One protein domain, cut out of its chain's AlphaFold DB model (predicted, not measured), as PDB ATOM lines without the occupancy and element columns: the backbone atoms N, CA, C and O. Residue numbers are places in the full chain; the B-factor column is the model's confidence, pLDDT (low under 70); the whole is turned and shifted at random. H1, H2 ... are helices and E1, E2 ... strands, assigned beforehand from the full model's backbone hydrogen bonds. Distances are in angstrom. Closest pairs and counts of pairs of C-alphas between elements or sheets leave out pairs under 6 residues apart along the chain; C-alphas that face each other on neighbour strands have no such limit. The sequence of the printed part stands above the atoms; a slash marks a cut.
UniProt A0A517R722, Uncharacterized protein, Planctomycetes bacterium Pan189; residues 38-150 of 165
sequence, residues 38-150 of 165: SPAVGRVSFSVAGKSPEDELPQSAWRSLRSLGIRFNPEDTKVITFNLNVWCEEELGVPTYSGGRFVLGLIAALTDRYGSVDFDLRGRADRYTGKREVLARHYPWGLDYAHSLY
ATOM      1  N   SER A  38     128.437 138.723  71.095       63.28
ATOM      2  CA  SER A  38     127.962 137.910  72.210       63.28
ATOM      3  C   SER A  38     127.709 138.782  73.440       63.28
ATOM      4  O   SER A  38     128.656 139.364  73.945       63.28
ATOM      5  N   PRO A  39     126.486 138.879  73.981       58.22
ATOM      6  CA  PRO A  39     126.185 139.805  75.070       58.22
ATOM      7  C   PRO A  39     126.883 139.406  76.382       58.22
ATOM      8  O   PRO A  39     126.350 138.631  77.180       58.22
ATOM      9  N   ALA A  40     128.061 139.974  76.630       59.72
ATOM     10  CA  ALA A  40     128.716 140.016  77.932       59.72
ATOM     11  C   ALA A  40     128.465 141.405  78.529       59.72
ATOM     12  O   ALA A  40     129.134 142.377  78.192       59.72
ATOM     13  N   VAL A  41     127.422 141.525  79.350       57.28
ATOM     14  CA  VAL A  41     127.080 142.799  79.992       57.28
ATOM     15  C   VAL A  41     127.791 142.850  81.337       57.28
ATOM     16  O   VAL A  41     127.334 142.236  82.302       57.28
ATOM     17  N   GLY A  42     128.903 143.580  81.399       59.34
ATOM     18  CA  GLY A  42     129.474 144.029  82.666       59.34
ATOM     19  C   GLY A  42     128.644 145.192  83.197       59.34
ATOM     20  O   GLY A  42     128.466 146.186  82.496       59.34
ATOM     21  N   ARG A  43     128.099 145.068  84.412       63.97
ATOM     22  CA  ARG A  43     127.492 146.211  85.101       63.97
ATOM     23  C   ARG A  43     128.561 146.799  86.007       63.97
ATOM     24  O   ARG A  43     129.072 146.108  86.882       63.97
ATOM     25  N   VAL A  44     128.881 148.066  85.794       62.47
ATOM     26  CA  VAL A  44     129.815 148.805  86.644       62.47
ATOM     27  C   VAL A  44     129.002 149.736  87.535       62.47
ATOM     28  O   VAL A  44     128.109 150.429  87.047       62.47
ATOM     29  N   SER A  45     129.268 149.707  88.838       62.50
ATOM     30  CA  SER A  45     128.547 150.501  89.834       62.50
ATOM     31  C   SER A  45     129.569 151.217  90.691       62.50
ATOM     32  O   SER A  45     130.157 150.631  91.578       62.50
ATOM     33  N   PHE A  46     129.803 152.489  90.449       62.09
ATOM     34  CA  PHE A  46     130.867 153.205  91.126       62.09
ATOM     35  C   PHE A  46     130.399 153.806  92.462       62.09
ATOM     36  O   PHE A  46     129.262 154.247  92.575       62.09
ATOM     37  N   SER A  47     131.264 153.860  93.474       60.72
ATOM     38  CA  SER A  47     130.956 154.485  94.768       60.72
ATOM     39  C   SER A  47     132.040 155.498  95.107       60.72
ATOM     40  O   SER A  47     133.205 155.126  95.195       60.72
ATOM     41  N   VAL A  48     131.665 156.762  95.316       58.47
ATOM     42  CA  VAL A  48     132.591 157.817  95.767       58.47
ATOM     43  C   VAL A  48     132.276 158.157  97.212       58.47
ATOM     44  O   VAL A  48     131.144 158.528  97.536       58.47
ATOM     45  N   ALA A  49     133.283 158.096  98.076       56.59
ATOM     46  CA  ALA A  49     133.197 158.690  99.401       56.59
ATOM     47  C   ALA A  49     133.558 160.187  99.329       56.59
ATOM     48  O   ALA A  49     134.627 160.550  98.840       56.59
ATOM     49  N   GLY A  50     132.676 161.065  99.821       53.22
ATOM     50  CA  GLY A  50     133.045 162.428 100.233       53.22
ATOM     51  C   GLY A  50     133.214 163.526  99.169       53.22
ATOM     52  O   GLY A  50     133.482 164.660  99.555       53.22
ATOM     53  N   LYS A  51     133.029 163.273  97.864       55.16
ATOM     54  CA  LYS A  51     133.049 164.331  96.828       55.16
ATOM     55  C   LYS A  51     131.793 164.336  95.965       55.16
ATOM     56  O   LYS A  51     131.232 163.276  95.676       55.16
ATOM     57  N   SER A  52     131.333 165.529  95.558       59.50
ATOM     58  CA  SER A  52     130.274 165.589  94.552       59.50
ATOM     59  C   SER A  52     130.868 165.113  93.232       59.50
ATOM     60  O   SER A  52     131.865 165.670  92.783       59.50
ATOM     61  N   PRO A  53     130.298 164.089  92.596       59.31
ATOM     62  CA  PRO A  53     130.874 163.552  91.372       59.31
ATOM     63  C   PRO A  53     130.727 164.574  90.229       59.31
ATOM     64  O   PRO A  53     131.395 164.460  89.202       59.31
ATOM     65  N   GLU A  54     129.809 165.538  90.405       60.09
ATOM     66  CA  GLU A  54     129.406 166.592  89.465       60.09
ATOM     67  C   GLU A  54     130.588 167.430  88.989       60.09
ATOM     68  O   GLU A  54     130.598 167.848  87.835       60.09
ATOM     69  N   ASP A  55     131.603 167.580  89.840       60.78
ATOM     70  CA  ASP A  55     132.802 168.362  89.549       60.78
ATOM     71  C   ASP A  55     133.926 167.534  88.904       60.78
ATOM     72  O   ASP A  55     134.930 168.094  88.471       60.78
ATOM     73  N   GLU A  56     133.803 166.200  88.847       67.62
ATOM     74  CA  GLU A  56     134.921 165.341  88.443       67.62
ATOM     75  C   GLU A  56     134.633 164.407  87.259       67.62
ATOM     76  O   GLU A  56     135.594 163.896  86.673       67.62
ATOM     77  N   LEU A  57     133.362 164.168  86.904       71.56
ATOM     78  CA  LEU A  57     132.949 163.344  85.758       71.56
ATOM     79  C   LEU A  57     132.511 164.202  84.557       71.56
ATOM     80  O   LEU A  57     131.832 165.212  84.751       71.56
ATOM     81  N   PRO A  58     132.789 163.770  83.309       72.81
ATOM     82  CA  PRO A  58     132.343 164.488  82.117       72.81
ATOM     83  C   PRO A  58     130.810 164.562  82.032       72.81
ATOM     84  O   PRO A  58     130.092 163.666  82.483       72.81
ATOM     85  N   GLN A  59     130.290 165.624  81.411       74.12
ATOM     86  CA  GLN A  59     128.848 165.913  81.351       74.12
ATOM     87  C   GLN A  59     128.001 164.781  80.733       74.12
ATOM     88  O   GLN A  59     126.833 164.616  81.080       74.12
ATOM     89  N   SER A  60     128.559 163.990  79.823       74.12
ATOM     90  CA  SER A  60     127.895 162.809  79.258       74.12
ATOM     91  C   SER A  60     127.674 161.701  80.280       74.12
ATOM     92  O   SER A  60     126.579 161.149  80.351       74.12
ATOM     93  N   ALA A  61     128.652 161.442  81.153       73.31
ATOM     94  CA  ALA A  61     128.507 160.461  82.222       73.31
ATOM     95  C   ALA A  61     127.265 160.788  83.066       73.31
ATOM     96  O   ALA A  61     126.475 159.902  83.378       73.31
ATOM     97  N   TRP A  62     127.012 162.075  83.335       72.12
ATOM     98  CA  TRP A  62     125.834 162.546  84.072       72.12
ATOM     99  C   TRP A  62     124.499 162.204  83.437       72.12
ATOM    100  O   TRP A  62     123.556 161.839  84.146       72.12
ATOM    101  N   ARG A  63     124.381 162.340  82.118       69.06
ATOM    102  CA  ARG A  63     123.132 162.010  81.420       69.06
ATOM    103  C   ARG A  63     122.839 160.520  81.549       69.06
ATOM    104  O   ARG A  63     121.721 160.138  81.901       69.06
ATOM    105  N   SER A  64     123.884 159.707  81.446       68.56
ATOM    106  CA  SER A  64     123.822 158.272  81.691       68.56
ATOM    107  C   SER A  64     123.447 157.908  83.137       68.56
ATOM    108  O   SER A  64     122.723 156.932  83.345       68.56
ATOM    109  N   LEU A  65     123.840 158.701  84.141       66.75
ATOM    110  CA  LEU A  65     123.441 158.505  85.547       66.75
ATOM    111  C   LEU A  65     121.961 158.772  85.801       66.75
ATOM    112  O   LEU A  65     121.297 158.006  86.505       66.75
ATOM    113  N   ARG A  66     121.423 159.845  85.212       57.56
ATOM    114  CA  ARG A  66     120.012 160.229  85.388       57.56
ATOM    115  C   ARG A  66     119.050 159.131  84.931       57.56
ATOM    116  O   ARG A  66     117.969 159.017  85.496       57.56
ATOM    117  N   SER A  67     119.464 158.294  83.978       55.44
ATOM    118  CA  SER A  67     118.664 157.167  83.484       55.44
ATOM    119  C   SER A  67     118.450 156.035  84.504       55.44
ATOM    120  O   SER A  67     117.473 155.298  84.392       55.44
ATOM    121  N   LEU A  68     119.330 155.890  85.505       55.00
ATOM    122  CA  LEU A  68     119.296 154.783  86.474       55.00
ATOM    123  C   LEU A  68     118.851 155.185  87.889       55.00
ATOM    124  O   LEU A  68     118.561 154.306  88.703       55.00
ATOM    125  N   GLY A  69     118.772 156.487  88.170       48.25
ATOM    126  CA  GLY A  69     118.473 157.025  89.495       48.25
ATOM    127  C   GLY A  69     119.678 156.956  90.439       48.25
ATOM    128  O   GLY A  69     120.322 155.919  90.597       48.25
ATOM    129  N   ILE A  70     119.990 158.075  91.092       54.09
ATOM    130  CA  ILE A  70     121.046 158.147  92.109       54.09
ATOM    131  C   ILE A  70     120.490 157.533  93.399       54.09
ATOM    132  O   ILE A  70     119.458 157.984  93.899       54.09
ATOM    133  N   ARG A  71     121.148 156.503  93.944       50.84
ATOM    134  CA  ARG A  71     120.799 155.953  95.261       50.84
ATOM    135  C   ARG A  71     121.753 156.526  96.299       50.84
ATOM    136  O   ARG A  71     122.925 156.171  96.343       50.84
ATOM    137  N   PHE A  72     121.233 157.416  97.134       45.91
ATOM    138  CA  PHE A  72     121.958 157.934  98.287       45.91
ATOM    139  C   PHE A  72     121.962 156.867  99.384       45.91
ATOM    140  O   PHE A  72     120.895 156.421  99.807       45.91
ATOM    141  N   ASN A  73     123.147 156.431  99.814       46.88
ATOM    142  CA  ASN A  73     123.272 155.662 101.047       46.88
ATOM    143  C   ASN A  73     123.318 156.669 102.216       46.88
ATOM    144  O   ASN A  73     124.093 157.620 102.125       46.88
ATOM    145  N   PRO A  74     122.503 156.515 103.275       42.81
ATOM    146  CA  PRO A  74     122.466 157.426 104.426       42.81
ATOM    147  C   PRO A  74     123.786 157.626 105.202       42.81
ATOM    148  O   PRO A  74     123.826 158.496 106.064       42.81
ATOM    149  N   GLU A  75     124.857 156.887 104.903       52.88
ATOM    150  CA  GLU A  75     126.168 156.982 105.577       52.88
ATOM    151  C   GLU A  75     127.242 157.743 104.757       52.88
ATOM    152  O   GLU A  75     128.365 157.274 104.596       52.88
ATOM    153  N   ASP A  76     126.911 158.905 104.180       53.28
ATOM    154  CA  ASP A  76     127.841 159.824 103.474       53.28
ATOM    155  C   ASP A  76     128.592 159.281 102.234       53.28
ATOM    156  O   ASP A  76     129.378 159.992 101.597       53.28
ATOM    157  N   THR A  77     128.311 158.050 101.803       56.62
ATOM    158  CA  THR A  77     128.868 157.487 100.565       56.62
ATOM    159  C   THR A  77     127.861 157.620  99.423       56.62
ATOM    160  O   THR A  77     126.785 157.013  99.441       56.62
ATOM    161  N   LYS A  78     128.206 158.401  98.390       59.97
ATOM    162  CA  LYS A  78     127.391 158.515  97.176       59.97
ATOM    163  C   LYS A  78     127.676 157.304  96.285       59.97
ATOM    164  O   LYS A  78     128.726 157.223  95.649       59.97
ATOM    165  N   VAL A  79     126.732 156.364  96.233       61.88
ATOM    166  CA  VAL A  79     126.779 155.238  95.291       61.88
ATOM    167  C   VAL A  79     126.141 155.667  93.974       61.88
ATOM    168  O   VAL A  79     124.974 156.054  93.904       61.88
ATOM    169  N   ILE A  80     126.920 155.589  92.909       65.94
ATOM    170  CA  ILE A  80     126.588 156.067  91.577       65.94
ATOM    171  C   ILE A  80     126.633 154.891  90.606       65.94
ATOM    172  O   ILE A  80     127.687 154.380  90.236       65.94
ATOM    173  N   THR A  81     125.474 154.475  90.111       68.94
ATOM    174  CA  THR A  81     125.433 153.489  89.027       68.94
ATOM    175  C   THR A  81     125.273 154.200  87.687       68.94
ATOM    176  O   THR A  81     124.290 154.913  87.503       68.94
ATOM    177  N   PHE A  82     126.179 153.964  86.735       70.94
ATOM    178  CA  PHE A  82     126.000 154.378  85.338       70.94
ATOM    179  C   PHE A  82     125.644 153.191  84.449       70.94
ATOM    180  O   PHE A  82     126.101 152.064  84.646       70.94
ATOM    181  N   ASN A  83     124.836 153.460  83.423       73.94
ATOM    182  CA  ASN A  83     124.688 152.534  82.315       73.94
ATOM    183  C   ASN A  83     125.826 152.801  81.331       73.94
ATOM    184  O   ASN A  83     125.769 153.745  80.550       73.94
ATOM    185  N   LEU A  84     126.864 151.970  81.385       75.38
ATOM    186  CA  LEU A  84     128.050 152.155  80.557       75.38
ATOM    187  C   LEU A  84     127.747 152.109  79.050       75.38
ATOM    188  O   LEU A  84     128.373 152.833  78.284       75.38
ATOM    189  N   ASN A  85     126.756 151.322  78.622       76.00
ATOM    190  CA  ASN A  85     126.350 151.318  77.217       76.00
ATOM    191  C   ASN A  85     125.818 152.683  76.785       76.00
ATOM    192  O   ASN A  85     126.216 153.158  75.731       76.00
ATOM    193  N   VAL A  86     124.970 153.303  77.613       77.69
ATOM    194  CA  VAL A  86     124.410 154.635  77.330       77.69
ATOM    195  C   VAL A  86     125.528 155.668  77.310       77.69
ATOM    196  O   VAL A  86     125.593 156.466  76.385       77.69
ATOM    197  N   TRP A  87     126.463 155.598  78.260       79.75
ATOM    198  CA  TRP A  87     127.555 156.568  78.308       79.75
ATOM    199  C   TRP A  87     128.459 156.469  77.080       79.75
ATOM    200  O   TRP A  87     128.780 157.481  76.463       79.75
ATOM    201  N   CYS A  88     128.825 155.253  76.673       78.56
ATOM    202  CA  CYS A  88     129.605 155.061  75.455       78.56
ATOM    203  C   CYS A  88     128.836 155.444  74.191       78.56
ATOM    204  O   CYS A  88     129.439 156.001  73.280       78.56
ATOM    205  N   GLU A  89     127.529 155.202  74.135       81.50
ATOM    206  CA  GLU A  89     126.703 155.635  73.010       81.50
ATOM    207  C   GLU A  89     126.655 157.167  72.909       81.50
ATOM    208  O   GLU A  89     126.803 157.708  71.817       81.50
ATOM    209  N   GLU A  90     126.548 157.872  74.037       82.00
ATOM    210  CA  GLU A  90     126.561 159.339  74.078       82.00
ATOM    211  C   GLU A  90     127.924 159.942  73.702       82.00
ATOM    212  O   GLU A  90     127.968 160.958  73.012       82.00
ATOM    213  N   GLU A  91     129.028 159.338  74.148       82.06
ATOM    214  CA  GLU A  91     130.386 159.854  73.908       82.06
ATOM    215  C   GLU A  91     130.975 159.438  72.559       82.06
ATOM    216  O   GLU A  91     131.659 160.218  71.899       82.06
ATOM    217  N   LEU A  92     130.755 158.186  72.160       81.25
ATOM    218  CA  LEU A  92     131.435 157.553  71.028       81.25
ATOM    219  C   LEU A  92     130.480 157.200  69.884       81.25
ATOM    220  O   LEU A  92     130.936 156.727  68.843       81.25
ATOM    221  N   GLY A  93     129.166 157.378  70.062       82.69
ATOM    222  CA  GLY A  93     128.156 156.974  69.079       82.69
ATOM    223  C   GLY A  93     128.007 155.457  68.938       82.69
ATOM    224  O   GLY A  93     127.382 154.988  67.988       82.69
ATOM    225  N   VAL A  94     128.605 154.676  69.845       80.38
ATOM    226  CA  VAL A  94     128.571 153.211  69.825       80.38
ATOM    227  C   VAL A  94     128.402 152.655  71.238       80.38
ATOM    228  O   VAL A  94     129.001 153.181  72.176       80.38
ATOM    229  N   PRO A  95     127.634 151.568  71.425       74.81
ATOM    230  CA  PRO A  95     127.534 150.937  72.733       74.81
ATOM    231  C   PRO A  95     128.893 150.366  73.151       74.81
ATOM    232  O   PRO A  95     129.784 150.155  72.317       74.81
ATOM    233  N   THR A  96     129.032 149.988  74.426       72.94
ATOM    234  CA  THR A  96     130.089 149.043  74.793       72.94
ATOM    235  C   THR A  96     129.745 147.695  74.187       72.94
ATOM    236  O   THR A  96     129.131 146.838  74.823       72.94
ATOM    237  N   TYR A  97     130.116 147.502  72.916       65.25
ATOM    238  CA  TYR A  97     130.199 146.173  72.334       65.25
ATOM    239  C   TYR A  97     130.896 145.282  73.355       65.25
ATOM    240  O   TYR A  97     131.816 145.730  74.037       65.25
ATOM    241  N   SER A  98     130.417 144.050  73.470       58.91
ATOM    242  CA  SER A  98     130.649 143.074  74.546       58.91
ATOM    243  C   SER A  98     132.093 142.766  74.987       58.91
ATOM    244  O   SER A  98     132.332 141.830  75.751       58.91
ATOM    245  N   GLY A  99     133.091 143.514  74.534       70.00
ATOM    246  CA  GLY A  99     134.450 143.453  75.023       70.00
ATOM    247  C   GLY A  99     134.526 143.895  76.478       70.00
ATOM    248  O   GLY A  99     134.797 145.059  76.764       70.00
ATOM    249  N   GLY A 100     134.418 142.944  77.407       76.19
ATOM    250  CA  GLY A 100     134.722 143.191  78.814       76.19
ATOM    251  C   GLY A 100     136.142 143.737  79.039       76.19
ATOM    252  O   GLY A 100     136.381 144.363  80.059       76.19
ATOM    253  N   ARG A 101     137.050 143.642  78.053       81.81
ATOM    254  CA  ARG A 101     138.331 144.378  78.020       81.81
ATOM    255  C   ARG A 101     138.158 145.896  78.107       81.81
ATOM    256  O   ARG A 101     138.878 146.532  78.863       81.81
ATOM    257  N   PHE A 102     137.224 146.473  77.351       78.81
ATOM    258  CA  PHE A 102     136.958 147.913  77.403       78.81
ATOM    259  C   PHE A 102     136.398 148.300  78.773       78.81
ATOM    260  O   PHE A 102     136.875 149.244  79.394       78.81
ATOM    261  N   VAL A 103     135.440 147.512  79.269       80.31
ATOM    262  CA  VAL A 103     134.834 147.710  80.591       80.31
ATOM    263  C   VAL A 103     135.894 147.659  81.691       80.31
ATOM    264  O   VAL A 103     135.909 148.525  82.556       80.31
ATOM    265  N   LEU A 104     136.818 146.696  81.636       82.81
ATOM    266  CA  LEU A 104     137.927 146.597  82.585       82.81
ATOM    267  C   LEU A 104     138.914 147.752  82.472       82.81
ATOM    268  O   LEU A 104     139.350 148.263  83.496       82.81
ATOM    269  N   GLY A 105     139.233 148.193  81.255       82.81
ATOM    270  CA  GLY A 105     140.050 149.385  81.050       82.81
ATOM    271  C   GLY A 105     139.425 150.621  81.696       82.81
ATOM    272  O   GLY A 105     140.112 151.367  82.390       82.81
ATOM    273  N   LEU A 106     138.111 150.798  81.540       80.00
ATOM    274  CA  LEU A 106     137.389 151.881  82.193       80.00
ATOM    275  C   LEU A 106     137.370 151.725  83.718       80.00
ATOM    276  O   LEU A 106     137.653 152.696  84.409       80.00
ATOM    277  N   ILE A 107     137.068 150.534  84.250       80.62
ATOM    278  CA  ILE A 107     137.095 150.286  85.701       80.62
ATOM    279  C   ILE A 107     138.476 150.626  86.259       80.62
ATOM    280  O   ILE A 107     138.555 151.337  87.254       80.62
ATOM    281  N   ALA A 108     139.553 150.179  85.609       83.31
ATOM    282  CA  ALA A 108     140.917 150.479  86.028       83.31
ATOM    283  C   ALA A 108     141.199 151.984  86.024       83.31
ATOM    284  O   ALA A 108     141.725 152.504  87.000       83.31
ATOM    285  N   ALA A 109     140.786 152.696  84.976       80.31
ATOM    286  CA  ALA A 109     140.994 154.136  84.886       80.31
ATOM    287  C   ALA A 109     140.171 154.933  85.916       80.31
ATOM    288  O   ALA A 109     140.657 155.906  86.485       80.31
ATOM    289  N   LEU A 110     138.933 154.511  86.188       77.88
ATOM    290  CA  LEU A 110     138.116 155.079  87.262       77.88
ATOM    291  C   LEU A 110     138.715 154.755  88.637       77.88
ATOM    292  O   LEU A 110     138.678 155.598  89.529       77.88
ATOM    293  N   THR A 111     139.293 153.561  88.793       78.94
ATOM    294  CA  THR A 111     139.916 153.126  90.048       78.94
ATOM    295  C   THR A 111     141.165 153.953  90.341       78.94
ATOM    296  O   THR A 111     141.352 154.435  91.451       78.94
ATOM    297  N   ASP A 112     141.995 154.187  89.329       79.69
ATOM    298  CA  ASP A 112     143.183 155.032  89.445       79.69
ATOM    299  C   ASP A 112     142.822 156.484  89.806       79.69
ATOM    300  O   ASP A 112     143.416 157.084  90.698       79.69
ATOM    301  N   ARG A 113     141.779 157.037  89.169       76.06
ATOM    302  CA  ARG A 113     141.378 158.438  89.368       76.06
ATOM    303  C   ARG A 113     140.663 158.695  90.692       76.06
ATOM    304  O   ARG A 113     140.872 159.745  91.295       76.06
ATOM    305  N   TYR A 114     139.789 157.786  91.113       73.38
ATOM    306  CA  TYR A 114     138.882 158.024  92.239       73.38
ATOM    307  C   TYR A 114     139.057 157.050  93.408       73.38
ATOM    308  O   TYR A 114     138.333 157.134  94.401       73.38
ATOM    309  N   GLY A 115     139.999 156.115  93.308       74.81
ATOM    310  CA  GLY A 115     140.218 155.077  94.301       74.81
ATOM    311  C   GLY A 115     139.288 153.884  94.099       74.81
ATOM    312  O   GLY A 115     139.261 153.249  93.058       74.81
ATOM    313  N   SER A 116     138.542 153.498  95.122       71.94
ATOM    314  CA  SER A 116     137.820 152.224  95.100       71.94
ATOM    315  C   SER A 116     136.561 152.262  94.215       71.94
ATOM    316  O   SER A 116     135.596 152.940  94.552       71.94
ATOM    317  N   VAL A 117     136.522 151.475  93.133       72.44
ATOM    318  CA  VAL A 117     135.339 151.315  92.261       72.44
ATOM    319  C   VAL A 117     134.658 149.981  92.523       72.44
ATOM    320  O   VAL A 117     135.266 148.939  92.290       72.44
ATOM    321  N   ASP A 118     133.387 149.992  92.927       74.75
ATOM    322  CA  ASP A 118     132.599 148.760  92.975       74.75
ATOM    323  C   ASP A 118     132.236 148.288  91.544       74.75
ATOM    324  O   ASP A 118     132.007 149.067  90.612       74.75
ATOM    325  N   PHE A 119     132.280 146.984  91.300       76.62
ATOM    326  CA  PHE A 119     131.962 146.435  89.988       76.62
ATOM    327  C   PHE A 119     131.546 144.973  90.078       76.62
ATOM    328  O   PHE A 119     132.068 144.201  90.878       76.62
ATOM    329  N   ASP A 120     130.652 144.591  89.169       77.00
ATOM    330  CA  ASP A 120     130.221 143.217  88.943       77.00
ATOM    331  C   ASP A 120     130.539 142.856  87.484       77.00
ATOM    332  O   ASP A 120     129.774 143.156  86.554       77.00
ATOM    333  N   LEU A 121     131.661 142.169  87.256       77.19
ATOM    334  CA  LEU A 121     131.940 141.605  85.940       77.19
ATOM    335  C   LEU A 121     131.158 140.305  85.796       77.19
ATOM    336  O   LEU A 121     131.474 139.298  86.426       77.19
ATOM    337  N   ARG A 122     130.137 140.318  84.944       78.12
ATOM    338  CA  ARG A 122     129.303 139.146  84.679       78.12
ATOM    339  C   ARG A 122     129.701 138.484  83.372       78.12
ATOM    340  O   ARG A 122     129.973 139.158  82.380       78.12
ATOM    341  N   GLY A 123     129.723 137.159  83.396       74.50
ATOM    342  CA  GLY A 123     130.000 136.338  82.235       74.50
ATOM    343  C   GLY A 123     128.826 136.286  81.265       74.50
ATOM    344  O   GLY A 123     127.843 137.031  81.356       74.50
ATOM    345  N   ARG A 124     128.936 135.361  80.313       75.50
ATOM    346  CA  ARG A 124     127.855 135.063  79.375       75.50
ATOM    347  C   ARG A 124     126.616 134.593  80.132       75.50
ATOM    348  O   ARG A 124     126.713 133.978  81.192       75.50
ATOM    349  N   ALA A 125     125.449 134.905  79.576       78.69
ATOM    350  CA  ALA A 125     124.227 134.268  80.038       78.69
ATOM    351  C   ALA A 125     124.290 132.788  79.662       78.69
ATOM    352  O   ALA A 125     124.562 132.454  78.507       78.69
ATOM    353  N   ASP A 126     124.050 131.925  80.639       81.38
ATOM    354  CA  ASP A 126     123.864 130.508  80.404       81.38
ATOM    355  C   ASP A 126     122.698 130.302  79.426       81.38
ATOM    356  O   ASP A 126     121.642 130.929  79.544       81.38
ATOM    357  N   ARG A 127     122.903 129.439  78.428       77.31
ATOM    358  CA  ARG A 127     121.971 129.295  77.299       77.31
ATOM    359  C   ARG A 127     120.637 128.672  77.711       77.31
ATOM    360  O   ARG A 127     119.646 128.869  77.014       77.31
ATOM    361  N   TYR A 128     120.622 127.921  78.808       83.25
ATOM    362  CA  TYR A 128     119.458 127.159  79.252       83.25
ATOM    363  C   TYR A 128     118.681 127.884  80.351       83.25
ATOM    364  O   TYR A 128     117.455 127.870  80.360       83.25
ATOM    365  N   THR A 129     119.386 128.542  81.265       87.00
ATOM    366  CA  THR A 129     118.810 129.201  82.442       87.00
ATOM    367  C   THR A 129     118.726 130.718  82.301       87.00
ATOM    368  O   THR A 129     118.041 131.362  83.092       87.00
ATOM    369  N   GLY A 130     119.452 131.316  81.350       82.00
ATOM    370  CA  GLY A 130     119.571 132.769  81.186       82.00
ATOM    371  C   GLY A 130     120.334 133.470  82.318       82.00
ATOM    372  O   GLY A 130     120.520 134.690  82.277       82.00
ATOM    373  N   LYS A 131     120.785 132.726  83.336       83.94
ATOM    374  CA  LYS A 131     121.528 133.273  84.473       83.94
ATOM    375  C   LYS A 131     122.940 133.639  84.039       83.94
ATOM    376  O   LYS A 131     123.524 132.996  83.176       83.94
ATOM    377  N   ARG A 132     123.498 134.683  84.646       80.12
ATOM    378  CA  ARG A 132     124.894 135.080  84.441       80.12
ATOM    379  C   ARG A 132     125.683 134.796  85.701       80.12
ATOM    380  O   ARG A 132     125.281 135.234  86.779       80.12
ATOM    381  N   GLU A 133     126.811 134.124  85.549       81.50
ATOM    382  CA  GLU A 133     127.785 133.995  86.624       81.50
ATOM    383  C   GLU A 133     128.545 135.306  86.802       81.50
ATOM    384  O   GLU A 133     128.803 136.036  85.838       81.50
ATOM    385  N   VAL A 134     128.886 135.625  88.049       81.12
ATOM    386  CA  VAL A 134     129.763 136.756  88.337       81.12
ATOM    387  C   VAL A 134     131.196 136.248  88.287       81.12
ATOM    388  O   VAL A 134     131.585 135.429  89.111       81.12
ATOM    389  N   LEU A 135     131.951 136.717  87.298       77.88
ATOM    390  CA  LEU A 135     133.333 136.313  87.063       77.88
ATOM    391  C   LEU A 135     134.291 137.038  88.004       77.88
ATOM    392  O   LEU A 135     135.247 136.440  88.476       77.88
ATOM    393  N   ALA A 136     134.041 138.317  88.279       79.69
ATOM    394  CA  ALA A 136     134.839 139.104  89.209       79.69
ATOM    395  C   ALA A 136     133.969 140.158  89.896       79.69
ATOM    396  O   ALA A 136     133.002 140.651  89.308       79.69
ATOM    397  N   ARG A 137     134.328 140.490  91.136       81.62
ATOM    398  CA  ARG A 137     133.697 141.541  91.938       81.62
ATOM    399  C   ARG A 137     134.743 142.455  92.547       81.62
ATOM    400  O   ARG A 137     135.932 142.126  92.540       81.62
ATOM    401  N   HIS A 138     134.270 143.553  93.122       72.94
ATOM    402  CA  HIS A 138     135.050 144.432  93.976       72.94
ATOM    403  C   HIS A 138     135.696 143.679  95.148       72.94
ATOM    404  O   HIS A 138     135.075 143.365  96.158       72.94
ATOM    405  N   TYR A 139     136.976 143.367  94.964       73.88
ATOM    406  CA  TYR A 139     137.917 142.868  95.959       73.88
ATOM    407  C   TYR A 139     139.273 143.525  95.671       73.88
ATOM    408  O   TYR A 139     139.515 143.884  94.515       73.88
ATOM    409  N   PRO A 140     140.196 143.619  96.649       71.25
ATOM    410  CA  PRO A 140     141.519 144.215  96.430       71.25
ATOM    411  C   PRO A 140     142.286 143.624  95.234       71.25
ATOM    412  O   PRO A 140     143.035 144.323  94.568       71.25
ATOM    413  N   TRP A 141     142.059 142.344  94.935       77.31
ATOM    414  CA  TRP A 141     142.654 141.603  93.816       77.31
ATOM    415  C   TRP A 141     141.682 141.372  92.648       77.31
ATOM    416  O   TRP A 141     142.062 140.805  91.624       77.31
ATOM    417  N   GLY A 142     140.414 141.767  92.789       83.00
ATOM    418  CA  GLY A 142     139.345 141.404  91.858       83.00
ATOM    419  C   GLY A 142     139.557 141.974  90.458       83.00
ATOM    420  O   GLY A 142     139.279 141.296  89.469       83.00
ATOM    421  N   LEU A 143     140.092 143.194  90.365       83.44
ATOM    422  CA  LEU A 143     140.382 143.848  89.088       83.44
ATOM    423  C   LEU A 143     141.552 143.173  88.358       83.44
ATOM    424  O   LEU A 143     141.451 142.884  87.166       83.44
ATOM    425  N   ASP A 144     142.628 142.847  89.075       87.75
ATOM    426  CA  ASP A 144     143.770 142.122  88.508       87.75
ATOM    427  C   ASP A 144     143.387 140.713  88.057       87.75
ATOM    428  O   ASP A 144     143.743 140.290  86.953       87.75
ATOM    429  N   TYR A 145     142.585 140.013  88.863       87.69
ATOM    430  CA  TYR A 145     142.014 138.734  88.466       87.69
ATOM    431  C   TYR A 145     141.166 138.876  87.198       87.69
ATOM    432  O   TYR A 145     141.345 138.114  86.248       87.69
ATOM    433  N   ALA A 146     140.303 139.889  87.124       85.69
ATOM    434  CA  ALA A 146     139.485 140.129  85.944       85.69
ATOM    435  C   ALA A 146     140.326 140.402  84.685       85.69
ATOM    436  O   ALA A 146     139.991 139.904  83.611       85.69
ATOM    437  N   HIS A 147     141.441 141.130  84.806       87.12
ATOM    438  CA  HIS A 147     142.376 141.333  83.698       87.12
ATOM    439  C   HIS A 147     142.997 140.018  83.211       87.12
ATOM    440  O   HIS A 147     143.142 139.846  81.999       87.12
ATOM    441  N   SER A 148     143.299 139.088  84.125       88.44
ATOM    442  CA  SER A 148     143.890 137.781  83.800       88.44
ATOM    443  C   SER A 148     142.965 136.847  83.006       88.44
ATOM    444  O   SER A 148     143.442 135.908  82.369       88.44
ATOM    445  N   LEU A 149     141.653 137.124  82.986       83.88
ATOM    446  CA  LEU A 149     140.672 136.374  82.189       83.88
ATOM    447  C   LEU A 149     140.797 136.623  80.677       83.88
ATOM    448  O   LEU A 149     140.149 135.926  79.895       83.88
ATOM    449  N   TYR A 150     141.598 137.604  80.258       85.38
ATOM    450  CA  TYR A 150     141.779 137.971  78.855       85.38
ATOM    451  C   TYR A 150     143.187 137.638  78.371       85.38
ATOM    452  O   TYR A 150     144.179 137.906  79.046       85.38
TER     453      TYR A 150
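What this domain is: This is residues 38 to 150 of the 165 residues of an uncharacterized protein of Planctomycetes bacterium Pan189 (UniProt A0A517R722). Two antiparallel strand pairs, E2 with E1 and E3 with E4, join through a short overlap of E1 and E3 into one staggered, curled sheet, and H3 and H4 cover one face of it. H1 and H2 lie side by side past the end of E2 at Thr 81. The printed part has 113 residues, with four named helices and four named strands in the order E1 H1 E2 H2 H3 E3 E4 H4; the sheet's order is E2 E1 E3 E4, all antiparallel, and the class is mixed, helices and strands. The whole is compact, with a radius of gyration of the C-alphas of 14.2 A and spans of 41 by 33 by 25 A.

Where its parts are: Find C-alpha 43 at (127.492, 146.211, 85.101); from there E1, residues 43 to 49, runs 19.8 A. Next come H1, residues 59 to 66, then E2, residues 77 to 81, and H2, residues 84 to 92. H3, residues 100 to 114, begins at C-alpha 100, (134.722, 143.191, 78.814), and runs 20.4 A. After it look for E3, residues 119 to 125, 17.5 A long, and E4, residues 132 to 137. H4, residues 142 to 148, ends at C-alpha 148, (143.890, 137.781, 83.800).

How they stand to each other: Start at the sheet, with edge strands E2 and E4. E1 pairs with E2 over its residues 45 to 49, where N 80 and O 46 are 2.7 A apart, and with E3 over its residues 43 to 44, where N 120 and O 43 are 3.2 A apart. E3 and E4 form a hairpin, with N 123 and O 133 at 2.8 A. H3 is on the sheet at a height of 9.9 A, over E1 and E3, and runs along the strands, at 3 degrees to E1 on the local plane. H4 lies on the same face, over E4. H3 and H4 touch, closest at the C-alphas of Leu 104 and His 147, 7.0 A apart, at a steep tilt of 41 degrees, opposite ways. H1 only grazes the sheet, with its residues 62 to 66. H1 and H2 touch, closest at the C-alphas of Ser 64 and Trp 87, 5.3 A apart, at a shallow tilt of 29 degrees, opposite ways. H2 and H3 are only just apart, closest 8.1 A. Every O i to N i+4 pair is within hydrogen-bond range in H2, H3 and H4; in H1, 3 of 4 are.

The domain as a whole: The C-alphas farthest apart, those of Asp 55 and Tyr 128, are 44.5 A apart. The printed part has no cut, and no link between named elements is long. The mean pLDDT of the printed part is 71.6; look for values under 70 at residues 38 to 56, 63 to 81 and 97 to 98.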